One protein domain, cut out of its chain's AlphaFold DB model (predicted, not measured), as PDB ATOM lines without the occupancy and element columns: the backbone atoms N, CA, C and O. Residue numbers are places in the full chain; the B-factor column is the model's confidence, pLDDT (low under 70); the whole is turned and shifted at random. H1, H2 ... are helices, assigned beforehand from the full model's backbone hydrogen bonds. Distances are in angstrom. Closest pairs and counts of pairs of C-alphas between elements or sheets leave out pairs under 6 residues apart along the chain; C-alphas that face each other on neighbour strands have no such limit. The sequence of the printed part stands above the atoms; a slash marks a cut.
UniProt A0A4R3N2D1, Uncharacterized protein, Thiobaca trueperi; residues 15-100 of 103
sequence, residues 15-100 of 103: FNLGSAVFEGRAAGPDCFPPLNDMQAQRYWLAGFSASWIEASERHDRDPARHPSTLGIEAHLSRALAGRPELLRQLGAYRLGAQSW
ATOM      1  N   PHE A  15     -39.305  16.618  27.640       90.19
ATOM      2  CA  PHE A  15     -40.396  15.707  27.304       90.19
ATOM      3  C   PHE A  15     -39.943  14.661  26.280       90.19
ATOM      4  O   PHE A  15     -40.048  13.458  26.528       90.19
ATOM      5  N   ASN A  16     -39.361  15.108  25.166       90.25
ATOM      6  CA  ASN A  16     -38.858  14.199  24.137       90.25
ATOM      7  C   ASN A  16     -37.711  13.313  24.646       90.25
ATOM      8  O   ASN A  16     -37.646  12.135  24.293       90.25
ATOM      9  N   LEU A  17     -36.844  13.828  25.523       92.44
ATOM     10  CA  LEU A  17     -35.790  13.030  26.153       92.44
ATOM     11  C   LEU A  17     -36.350  11.950  27.085       92.44
ATOM     12  O   LEU A  17     -35.881  10.816  27.038       92.44
ATOM     13  N   GLY A  18     -37.366  12.269  27.889       90.94
ATOM     14  CA  GLY A  18     -38.037  11.289  28.746       90.94
ATOM     15  C   GLY A  18     -38.657  10.150  27.938       90.94
ATOM     16  O   GLY A  18     -38.473   8.980  28.277       90.94
ATOM     17  N   SER A  19     -39.308  10.490  26.823       90.88
ATOM     18  CA  SER A  19     -39.835   9.510  25.867       90.88
ATOM     19  C   SER A  19     -38.724   8.645  25.259       90.88
ATOM     20  O   SER A  19     -38.779   7.417  25.331       90.88
ATOM     21  N   ALA A  20     -37.659   9.270  24.749       90.38
ATOM     22  CA  ALA A  20     -36.546   8.564  24.118       90.38
ATOM     23  C   ALA A  20     -35.807   7.622  25.085       90.38
ATOM     24  O   ALA A  20     -35.354   6.554  24.669       90.38
ATOM     25  N   VAL A  21     -35.692   7.984  26.369       90.69
ATOM     26  CA  VAL A  21     -35.114   7.103  27.398       90.69
ATOM     27  C   VAL A  21     -35.999   5.878  27.628       90.69
ATOM     28  O   VAL A  21     -35.476   4.767  27.709       90.69
ATOM     29  N   PHE A  22     -37.325   6.045  27.689       88.69
ATOM     30  CA  PHE A  22     -38.248   4.913  27.821       88.69
ATOM     31  C   PHE A  22     -38.157   3.956  26.623       88.69
ATOM     32  O   PHE A  22     -38.069   2.742  26.798       88.69
ATOM     33  N   GLU A  23     -38.115   4.503  25.408       86.50
ATOM     34  CA  GLU A  23     -37.982   3.730  24.167       86.50
ATOM     35  C   GLU A  23     -36.590   3.089  23.985       86.50
ATOM     36  O   GLU A  23     -36.366   2.367  23.013       86.50
ATOM     37  N   GLY A  24     -35.632   3.371  24.876       85.06
ATOM     38  CA  GLY A  24     -34.248   2.903  24.765       85.06
ATOM     39  C   GLY A  24     -33.447   3.577  23.645       85.06
ATOM     40  O   GLY A  24     -32.381   3.090  23.273       85.06
ATOM     41  N   ARG A  25     -33.938   4.697  23.100       86.12
ATOM     42  CA  ARG A  25     -33.271   5.495  22.056       86.12
ATOM     43  C   ARG A  25     -32.229   6.466  22.618       86.12
ATOM     44  O   ARG A  25     -31.417   6.986  21.856       86.12
ATOM     45  N   ALA A  26     -32.244   6.715  23.928       84.81
ATOM     46  CA  ALA A  26     -31.343   7.639  24.608       84.81
ATOM     47  C   ALA A  26     -30.912   7.092  25.984       84.81
ATOM     48  O   ALA A  26     -31.739   6.585  26.735       84.81
ATOM     49  N   ALA A  27     -29.620   7.191  26.323       81.81
ATOM     50  CA  ALA A  27     -29.077   6.679  27.594       81.81
ATOM     51  C   ALA A  27     -27.899   7.500  28.172       81.81
ATOM     52  O   ALA A  27     -27.309   7.116  29.182       81.81
ATOM     53  N   GLY A  28     -27.544   8.631  27.554       81.88
ATOM     54  CA  GLY A  28     -26.425   9.476  27.986       81.88
ATOM     55  C   GLY A  28     -26.742  10.319  29.230       81.88
ATOM     56  O   GLY A  28     -27.911  10.501  29.560       81.88
ATOM     57  N   PRO A  29     -25.729  10.861  29.933       80.06
ATOM     58  CA  PRO A  29     -25.927  11.745  31.086       80.06
ATOM     59  C   PRO A  29     -26.792  12.970  30.778       80.06
ATOM     60  O   PRO A  29     -27.614  13.338  31.611       80.06
ATOM     61  N   ASP A  30     -26.694  13.501  29.563       85.88
ATOM     62  CA  ASP A  30     -27.449  14.675  29.107       85.88
ATOM     63  C   ASP A  30     -28.921  14.363  28.785       85.88
ATOM     64  O   ASP A  30     -29.721  15.260  28.531       85.88
ATOM     65  N   CYS A  31     -29.304  13.082  28.801       87.06
ATOM     66  CA  CYS A  31     -30.680  12.644  28.574       87.06
ATOM     67  C   CYS A  31     -31.546  12.730  29.836       87.06
ATOM     68  O   CYS A  31     -32.727  12.381  29.789       87.06
ATOM     69  N   PHE A  32     -30.965  13.151  30.963       88.44
ATOM     70  CA  PHE A  32     -31.621  13.186  32.262       88.44
ATOM     71  C   PHE A  32     -31.657  14.617  32.796       88.44
ATOM     72  O   PHE A  32     -30.672  15.346  32.666       88.44
ATOM     73  N   PRO A  33     -32.782  15.029  33.398       88.62
ATOM     74  CA  PRO A  33     -32.948  16.381  33.898       88.62
ATOM     75  C   PRO A  33     -31.991  16.649  35.067       88.62
ATOM     76  O   PRO A  33     -31.697  15.737  35.852       88.62
ATOM     77  N   PRO A  34     -31.512  17.896  35.218       88.44
ATOM     78  CA  PRO A  34     -30.651  18.268  36.327       88.44
ATOM     79  C   PRO A  34     -31.370  18.124  37.671       88.44
ATOM     80  O   PRO A  34     -32.596  18.231  37.780       88.44
ATOM     81  N   LEU A  35     -30.586  17.892  38.726       87.75
ATOM     82  CA  LEU A  35     -31.096  17.880  40.094       87.75
ATOM     83  C   LEU A  35     -31.618  19.268  40.479       87.75
ATOM     84  O   LEU A  35     -31.055  20.283  40.077       87.75
ATOM     85  N   ASN A  36     -32.664  19.300  41.301       86.56
ATOM     86  CA  ASN A  36     -33.332  20.512  41.793       86.56
ATOM     87  C   ASN A  36     -34.010  21.385  40.719       86.56
ATOM     88  O   ASN A  36     -34.554  22.435  41.057       86.56
ATOM     89  N   ASP A  37     -34.048  20.956  39.457       87.56
ATOM     90  CA  ASP A  37     -34.868  21.593  38.427       87.56
ATOM     91  C   ASP A  37     -36.221  20.881  38.328       87.56
ATOM     92  O   ASP A  37     -36.421  19.936  37.562       87.56
ATOM     93  N   MET A  38     -37.172  21.343  39.141       85.81
ATOM     94  CA  MET A  38     -38.511  20.758  39.198       85.81
ATOM     95  C   MET A  38     -39.222  20.791  37.841       85.81
ATOM     96  O   MET A  38     -39.983  19.875  37.524       85.81
ATOM     97  N   GLN A  39     -39.015  21.842  37.047       86.00
ATOM     98  CA  GLN A  39     -39.712  21.997  35.776       86.00
ATOM     99  C   GLN A  39     -39.168  20.997  34.751       86.00
ATOM    100  O   GLN A  39     -39.955  20.251  34.163       86.00
ATOM    101  N   ALA A  40     -37.843  20.910  34.607       88.75
ATOM    102  CA  ALA A  40     -37.191  19.916  33.755       88.75
ATOM    103  C   ALA A  40     -37.585  18.485  34.139       88.75
ATOM    104  O   ALA A  40     -37.960  17.679  33.288       88.75
ATOM    105  N   GLN A  41     -37.570  18.187  35.440       90.12
ATOM    106  CA  GLN A  41     -37.930  16.876  35.970       90.12
ATOM    107  C   GLN A  41     -39.388  16.502  35.691       90.12
ATOM    108  O   GLN A  41     -39.664  15.364  35.311       90.12
ATOM    109  N   ARG A  42     -40.325  17.451  35.817       87.94
ATOM    110  CA  ARG A  42     -41.740  17.224  35.487       87.94
ATOM    111  C   ARG A  42     -41.955  16.972  34.000       87.94
ATOM    112  O   ARG A  42     -42.661  16.026  33.664       87.94
ATOM    113  N   TYR A  43     -41.346  17.772  33.122       89.50
ATOM    114  CA  TYR A  43     -41.466  17.564  31.674       89.50
ATOM    115  C   TYR A  43     -40.870  16.226  31.243       89.50
ATOM    116  O   TYR A  43     -41.508  15.483  30.499       89.50
ATOM    117  N   TRP A  44     -39.696  15.883  31.771       93.50
ATOM    118  CA  TRP A  44     -39.068  14.593  31.521       93.50
ATOM    119  C   TRP A  44     -39.927  13.423  32.000       93.50
ATOM    120  O   TRP A  44     -40.164  12.473  31.255       93.50
ATOM    121  N   LEU A  45     -40.472  13.516  33.215       90.06
ATOM    122  CA  LEU A  45     -41.357  12.492  33.763       90.06
ATOM    123  C   LEU A  45     -42.654  12.355  32.960       90.06
ATOM    124  O   LEU A  45     -43.144  11.237  32.798       90.06
ATOM    125  N   ALA A  46     -43.209  13.464  32.466       89.50
ATOM    126  CA  ALA A  46     -44.401  13.458  31.627       89.50
ATOM    127  C   ALA A  46     -44.144  12.713  30.311       89.50
ATOM    128  O   ALA A  46     -44.924  11.831  29.964       89.50
ATOM    129  N   GLY A  47     -43.021  12.989  29.641       90.81
ATOM    130  CA  GLY A  47     -42.627  12.290  28.414       90.81
ATOM    131  C   GLY A  47     -42.374  10.801  28.632       90.81
ATOM    132  O   GLY A  47     -42.912   9.970  27.908       90.81
ATOM    133  N   PHE A  48     -41.639  10.449  29.691       91.38
ATOM    134  CA  PHE A  48     -41.407   9.050  30.065       91.38
ATOM    135  C   PHE A  48     -42.722   8.302  30.339       91.38
ATOM    136  O   PHE A  48     -42.907   7.161  29.919       91.38
ATOM    137  N   SER A  49     -43.656   8.951  31.043       89.06
ATOM    138  CA  SER A  49     -44.948   8.350  31.393       89.06
ATOM    139  C   SER A  49     -45.873   8.220  30.186       89.06
ATOM    140  O   SER A  49     -46.557   7.208  30.074       89.06
ATOM    141  N   ALA A  50     -45.872   9.200  29.280       88.19
ATOM    142  CA  ALA A  50     -46.642   9.149  28.041       88.19
ATOM    143  C   ALA A  50     -46.228   7.944  27.186       88.19
ATOM    144  O   ALA A  50     -47.081   7.148  26.804       88.19
ATOM    145  N   SER A  51     -44.924   7.730  26.990       89.38
ATOM    146  CA  SER A  51     -44.425   6.586  26.215       89.38
ATOM    147  C   SER A  51     -44.721   5.242  26.878       89.38
ATOM    148  O   SER A  51     -44.981   4.260  26.185       89.38
ATOM    149  N   TRP A  52     -44.740   5.188  28.214       86.44
ATOM    150  CA  TRP A  52     -45.187   3.996  28.937       86.44
ATOM    151  C   TRP A  52     -46.683   3.717  28.749       86.44
ATOM    152  O   TRP A  52     -47.048   2.561  28.533       86.44
ATOM    153  N   ILE A  53     -47.541   4.745  28.790       85.81
ATOM    154  CA  ILE A  53     -48.982   4.606  28.513       85.81
ATOM    155  C   ILE A  53     -49.186   4.124  27.078       85.81
ATOM    156  O   ILE A  53     -49.854   3.116  26.873       85.81
ATOM    157  N   GLU A  54     -48.547   4.766  26.098       85.31
ATOM    158  CA  GLU A  54     -48.652   4.363  24.693       85.31
ATOM    159  C   GLU A  54     -48.172   2.924  24.460       85.31
ATOM    160  O   GLU A  54     -48.775   2.185  23.680       85.31
ATOM    161  N   ALA A  55     -47.095   2.499  25.129       81.94
ATOM    162  CA  ALA A  55     -46.636   1.116  25.065       81.94
ATOM    163  C   ALA A  55     -47.652   0.153  25.700       81.94
ATOM    164  O   ALA A  55     -47.970  -0.867  25.089       81.94
ATOM    165  N   SER A  56     -48.215   0.525  26.853       75.50
ATOM    166  CA  SER A  56     -49.243  -0.240  27.576       75.50
ATOM    167  C   SER A  56     -50.529  -0.402  26.771       75.50
ATOM    168  O   SER A  56     -51.097  -1.488  26.725       75.50
ATOM    169  N   GLU A  57     -50.967   0.633  26.062       75.88
ATOM    170  CA  GLU A  57     -52.123   0.552  25.164       75.88
ATOM    171  C   GLU A  57     -51.839  -0.306  23.923       75.88
ATOM    172  O   GLU A  57     -52.728  -0.984  23.405       75.88
ATOM    173  N   ARG A  58     -50.591  -0.311  23.434       71.00
ATOM    174  CA  ARG A  58     -50.171  -1.223  22.361       71.00
ATOM    175  C   ARG A  58     -50.092  -2.673  22.840       71.00
ATOM    176  O   ARG A  58     -50.326  -3.550  22.016       71.00
ATOM    177  N   HIS A  59     -49.830  -2.926  24.127       61.84
ATOM    178  CA  HIS A  59     -49.892  -4.268  24.725       61.84
ATOM    179  C   HIS A  59     -51.224  -4.951  24.503       61.84
ATOM    180  O   HIS A  59     -51.273  -6.108  24.109       61.84
ATOM    181  N   ASP A  60     -52.292  -4.211  24.805       61.06
ATOM    182  CA  ASP A  60     -53.662  -4.703  24.785       61.06
ATOM    183  C   ASP A  60     -53.986  -5.223  23.376       61.06
ATOM    184  O   ASP A  60     -54.636  -6.246  23.182       61.06
ATOM    185  N   ARG A  61     -53.379  -4.576  22.371       63.50
ATOM    186  CA  ARG A  61     -53.491  -4.929  20.957       63.50
ATOM    187  C   ARG A  61     -52.523  -6.030  20.505       63.50
ATOM    188  O   ARG A  61     -52.850  -6.733  19.553       63.50
ATOM    189  N   ASP A  62     -51.347  -6.162  21.124       64.88
ATOM    190  CA  ASP A  62     -50.319  -7.162  20.792       64.88
ATOM    191  C   ASP A  62     -49.466  -7.553  22.026       64.88
ATOM    192  O   ASP A  62     -48.450  -6.906  22.330       64.88
ATOM    193  N   PRO A  63     -49.829  -8.643  22.732       60.62
ATOM    194  CA  PRO A  63     -49.151  -9.063  23.955       60.62
ATOM    195  C   PRO A  63     -47.712  -9.556  23.747       60.62
ATOM    196  O   PRO A  63     -46.943  -9.641  24.706       60.62
ATOM    197  N   ALA A  64     -47.297  -9.847  22.509       64.12
ATOM    198  CA  ALA A  64     -45.940 -10.309  22.216       64.12
ATOM    199  C   ALA A  64     -44.893  -9.176  22.225       64.12
ATOM    200  O   ALA A  64     -43.691  -9.449  22.203       64.12
ATOM    201  N   ARG A  65     -45.323  -7.905  22.246       56.59
ATOM    202  CA  ARG A  65     -44.449  -6.730  22.059       56.59
ATOM    203  C   ARG A  65     -44.168  -5.907  23.317       56.59
ATOM    204  O   ARG A  65     -43.641  -4.800  23.205       56.59
ATOM    205  N   HIS A  66     -44.487  -6.412  24.506       55.25
ATOM    206  CA  HIS A  66     -44.543  -5.544  25.679       55.25
ATOM    207  C   HIS A  66     -43.240  -5.357  26.468       55.25
ATOM    208  O   HIS A  66     -42.543  -6.337  26.747       55.25
ATOM    209  N   PRO A  67     -42.954  -4.133  26.960       53.59
ATOM    210  CA  PRO A  67     -42.197  -3.962  28.195       53.59
ATOM    211  C   PRO A  67     -42.916  -4.691  29.342       53.59
ATOM    212  O   PRO A  67     -44.114  -4.546  29.509       53.59
ATOM    213  N   SER A  68     -42.195  -5.514  30.100       56.59
ATOM    214  CA  SER A  68     -42.627  -6.235  31.316       56.59
ATOM    215  C   SER A  68     -43.912  -5.739  32.015       56.59
ATOM    216  O   SER A  68     -44.071  -4.541  32.212       56.59
ATOM    217  N   THR A  69     -44.745  -6.650  32.545       60.91
ATOM    218  CA  THR A  69     -45.928  -6.405  33.426       60.91
ATOM    219  C   THR A  69     -45.668  -5.552  34.679       60.91
ATOM    220  O   THR A  69     -46.547  -5.362  35.517       60.91
ATOM    221  N   LEU A  70     -44.450  -5.056  34.841       65.12
ATOM    222  CA  LEU A  70     -44.043  -4.196  35.922       65.12
ATOM    223  C   LEU A  70     -44.612  -2.787  35.699       65.12
ATOM    224  O   LEU A  70     -44.570  -2.241  34.597       65.12
ATOM    225  N   GLY A  71     -45.132  -2.180  36.765       75.50
ATOM    226  CA  GLY A  71     -45.632  -0.809  36.715       75.50
ATOM    227  C   GLY A  71     -44.548   0.198  36.314       75.50
ATOM    228  O   GLY A  71     -43.344  -0.073  36.385       75.50
ATOM    229  N   ILE A  72     -44.980   1.405  35.945       80.94
ATOM    230  CA  ILE A  72     -44.107   2.519  35.549       80.94
ATOM    231  C   ILE A  72     -42.944   2.783  36.526       80.94
ATOM    232  O   ILE A  72     -41.872   3.202  36.103       80.94
ATOM    233  N   GLU A  73     -43.114   2.499  37.820       82.12
ATOM    234  CA  GLU A  73     -42.074   2.667  38.844       82.12
ATOM    235  C   GLU A  73     -40.872   1.742  38.647       82.12
ATOM    236  O   GLU A  73     -39.731   2.160  38.855       82.12
ATOM    237  N   ALA A  74     -41.094   0.506  38.201       81.88
ATOM    238  CA  ALA A  74     -40.010  -0.426  37.913       81.88
ATOM    239  C   ALA A  74     -39.235   0.004  36.663       81.88
ATOM    240  O   ALA A  74     -38.003  -0.045  36.644       81.88
ATOM    241  N   HIS A  75     -39.949   0.488  35.642       83.19
ATOM    242  CA  HIS A  75     -39.338   1.060  34.444       83.19
ATOM    243  C   HIS A  75     -38.526   2.313  34.773       83.19
ATOM    244  O   HIS A  75     -37.390   2.443  34.316       83.19
ATOM    245  N   LEU A  76     -39.064   3.190  35.619       86.25
ATOM    246  CA  LEU A  76     -38.379   4.391  36.083       86.25
ATOM    247  C   LEU A  76     -37.132   4.045  36.911       86.25
ATOM    248  O   LEU A  76     -36.059   4.590  36.665       86.25
ATOM    249  N   SER A  77     -37.247   3.090  37.839       86.06
ATOM    250  CA  SER A  77     -36.125   2.612  38.662       86.06
ATOM    251  C   SER A  77     -35.014   2.005  37.810       86.06
ATOM    252  O   SER A  77     -33.835   2.226  38.081       86.06
ATOM    253  N   ARG A  78     -35.373   1.281  36.742       85.69
ATOM    254  CA  ARG A  78     -34.410   0.725  35.785       85.69
ATOM    255  C   ARG A  78     -33.751   1.809  34.932       85.69
ATOM    256  O   ARG A  78     -32.536   1.778  34.768       85.69
ATOM    257  N   ALA A  79     -34.523   2.765  34.415       85.94
ATOM    258  CA  ALA A  79     -34.005   3.876  33.611       85.94
ATOM    259  C   ALA A  79     -33.071   4.799  34.413       85.94
ATOM    260  O   ALA A  79     -32.153   5.405  33.861       85.94
ATOM    261  N   LEU A  80     -33.294   4.887  35.725       85.94
ATOM    262  CA  LEU A  80     -32.509   5.688  36.661       85.94
ATOM    263  C   LEU A  80     -31.555   4.844  37.514       85.94
ATOM    264  O   LEU A  80     -31.055   5.333  38.529       85.94
ATOM    265  N   ALA A  81     -31.263   3.604  37.113       83.50
ATOM    266  CA  ALA A  81     -30.265   2.780  37.782       83.50
ATOM    267  C   ALA A  81     -28.901   3.496  37.726       83.50
ATOM    268  O   ALA A  81     -28.343   3.716  36.654       83.50
ATOM    269  N   GLY A  82     -28.397   3.928  38.885       83.75
ATOM    270  CA  GLY A  82     -27.196   4.771  39.000       83.75
ATOM    271  C   GLY A  82     -27.462   6.261  39.258       83.75
ATOM    272  O   GLY A  82     -26.514   7.019  39.439       83.75
ATOM    273  N   ARG A  83     -28.729   6.693  39.340       86.56
ATOM    274  CA  ARG A  83     -29.132   8.066  39.709       86.56
ATOM    275  C   ARG A  83     -30.157   8.084  40.856       86.56
ATOM    276  O   ARG A  83     -31.276   8.568  40.672       86.56
ATOM    277  N   PRO A  84     -29.790   7.587  42.054       85.94
ATOM    278  CA  PRO A  84     -30.722   7.455  43.177       85.94
ATOM    279  C   PRO A  84     -31.300   8.800  43.640       85.94
ATOM    280  O   PRO A  84     -32.469   8.872  44.005       85.94
ATOM    281  N   GLU A  85     -30.518   9.880  43.570       86.38
ATOM    282  CA  GLU A  85     -30.974  11.205  44.001       86.38
ATOM    283  C   GLU A  85     -32.031  11.794  43.056       86.38
ATOM    284  O   GLU A  85     -33.029  12.348  43.508       86.38
ATOM    285  N   LEU A  86     -31.875  11.597  41.743       85.62
ATOM    286  CA  LEU A  86     -32.883  12.016  40.770       85.62
ATOM    287  C   LEU A  86     -34.171  11.193  40.921       85.62
ATOM    288  O   LEU A  86     -35.266  11.750  40.892       85.62
ATOM    289  N   LEU A  87     -34.047   9.880  41.148       86.38
ATOM    290  CA  LEU A  87     -35.191   9.009  41.430       86.38
ATOM    291  C   LEU A  87     -35.954   9.470  42.684       86.38
ATOM    292  O   LEU A  87     -37.184   9.530  42.666       86.38
ATOM    293  N   ARG A  88     -35.238   9.864  43.745       86.31
ATOM    294  CA  ARG A  88     -35.826  10.408  44.978       86.31
ATOM    295  C   ARG A  88     -36.616  11.696  44.719       86.31
ATOM    296  O   ARG A  88     -37.738  11.825  45.207       86.31
ATOM    297  N   GLN A  89     -36.058  12.630  43.943       86.69
ATOM    298  CA  GLN A  89     -36.724  13.898  43.610       86.69
ATOM    299  C   GLN A  89     -37.971  13.686  42.740       86.69
ATOM    300  O   GLN A  89     -39.037  14.228  43.039       86.69
ATOM    301  N   LEU A  90     -37.884  12.809  41.736       83.62
ATOM    302  CA  LEU A  90     -39.026  12.436  40.900       83.62
ATOM    303  C   LEU A  90     -40.135  11.738  41.703       83.62
ATOM    304  O   LEU A  90     -41.318  12.018  41.492       83.62
ATOM    305  N   GLY A  91     -39.768  10.874  42.656       80.25
ATOM    306  CA  GLY A  91     -40.709  10.241  43.582       80.25
ATOM    307  C   GLY A  91     -41.429  11.253  44.478       80.25
ATOM    308  O   GLY A  91     -42.649  11.184  44.634       80.25
ATOM    309  N   ALA A  92     -40.707  12.254  44.993       80.19
ATOM    310  CA  ALA A  92     -41.291  13.322  45.804       80.19
ATOM    311  C   ALA A  92     -42.343  14.139  45.035       80.19
ATOM    312  O   ALA A  92     -43.357  14.524  45.614       80.19
ATOM    313  N   TYR A  93     -42.163  14.364  43.729       73.12
ATOM    314  CA  TYR A  93     -43.170  15.060  42.919       73.12
ATOM    315  C   TYR A  93     -44.425  14.235  42.659       73.12
ATOM    316  O   TYR A  93     -45.509  14.809  42.576       73.12
ATOM    317  N   ARG A  94     -44.311  12.908  42.561       67.00
ATOM    318  CA  ARG A  94     -45.483  12.032  42.431       67.00
ATOM    319  C   ARG A  94     -46.293  11.968  43.725       67.00
ATOM    320  O   ARG A  94     -47.511  12.113  43.678       67.00
ATOM    321  N   LEU A  95     -45.621  11.829  44.868       60.97
ATOM    322  CA  LEU A  95     -46.266  11.824  46.187       60.97
ATOM    323  C   LEU A  95     -46.848  13.198  46.538       60.97
ATOM    324  O   LEU A  95     -47.981  13.300  47.000       60.97
ATOM    325  N   GLY A  96     -46.106  14.264  46.235       57.81
ATOM    326  CA  GLY A  96     -46.569  15.635  46.409       57.81
ATOM    327  C   GLY A  96     -47.753  15.990  45.509       57.81
ATOM    328  O   GLY A  96     -48.545  16.831  45.897       57.81
ATOM    329  N   ALA A  97     -47.922  15.361  44.339       53.53
ATOM    330  CA  ALA A  97     -49.101  15.560  43.489       53.53
ATOM    331  C   ALA A  97     -50.363  14.872  44.047       53.53
ATOM    332  O   ALA A  97     -51.459  15.401  43.879       53.53
ATOM    333  N   GLN A  98     -50.222  13.739  44.748       48.69
ATOM    334  CA  GLN A  98     -51.353  13.064  45.400       48.69
ATOM    335  C   GLN A  98     -51.914  13.870  46.578       48.69
ATOM    336  O   GLN A  98     -53.125  13.866  46.783       48.69
ATOM    337  N   SER A  99     -51.080  14.631  47.297       46.75
ATOM    338  CA  SER A  99     -51.548  15.455  48.423       46.75
ATOM    339  C   SER A  99     -52.420  16.655  48.022       46.75
ATOM    340  O   SER A  99     -53.104  17.199  48.880       46.75
ATOM    341  N   TRP A 100     -52.442  17.062  46.743       42.69
ATOM    342  CA  TRP A 100     -53.339  18.129  46.252       42.69
ATOM    343  C   TRP A 100     -54.705  17.616  45.772       42.69
ATOM    344  O   TRP A 100     -55.566  18.428  45.451       42.69
TER     345      TRP A 100
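AT A GLANCE: This is residues 15 to 100 of the 103 residues of an uncharacterized protein of Thiobaca trueperi (UniProt A0A4R3N2D1). What is the main picture? One long helix, H2, makes the long axis; short H1 packs slantwise on it, H4 crosses it near its first residues, and residues 95 to 100 stick out. H3 and H4 run opposite ways. What is printed? The 86 residues hold four named helices, H1 to H4 in order, and no named strand: all helix, compact, radius of gyration 13.0 A, spans 39 by 33 by 20 A.

HOW THE PARTS SIT: What does the first helix touch? H1, residues 15 to 22, touches H2, residues 38 to 61, at a steep 53 degrees; Phe 15 and Gly 47 have the closest C-alphas, 4.2 A. H1 only just touches H3, residues 72 to 79, with 3 pairs of C-alphas within 8 A, the closest Val 21 and Ala 79, 7.1 A. Where is the last helix? H4, residues 84 to 98, touches H2 with residues 90 to 93 alone, about perpendicular at 79 degrees; the closest C-alphas, Gln 41 and Leu 90, are 6.7 A apart. Are the backbones whole? Every O i to N i+4 pair is within hydrogen-bond range in H1, H3 and H4, and 18 of 20 in H2.

IN THESE COORDINATES: Where does H1 begin? C-alpha 15 is at (-40.396, 15.707, 27.304). How long are H2 and H4? They span 34.9 A and 21.5 A; H4 ends at C-alpha 98, (-51.353, 13.064, 45.400).

THE WHOLE: Any cut? The printed part has no cut; the link H1 to H2 is long. Where is pLDDT under 70? Residues 59 to 70 and 94 to 100.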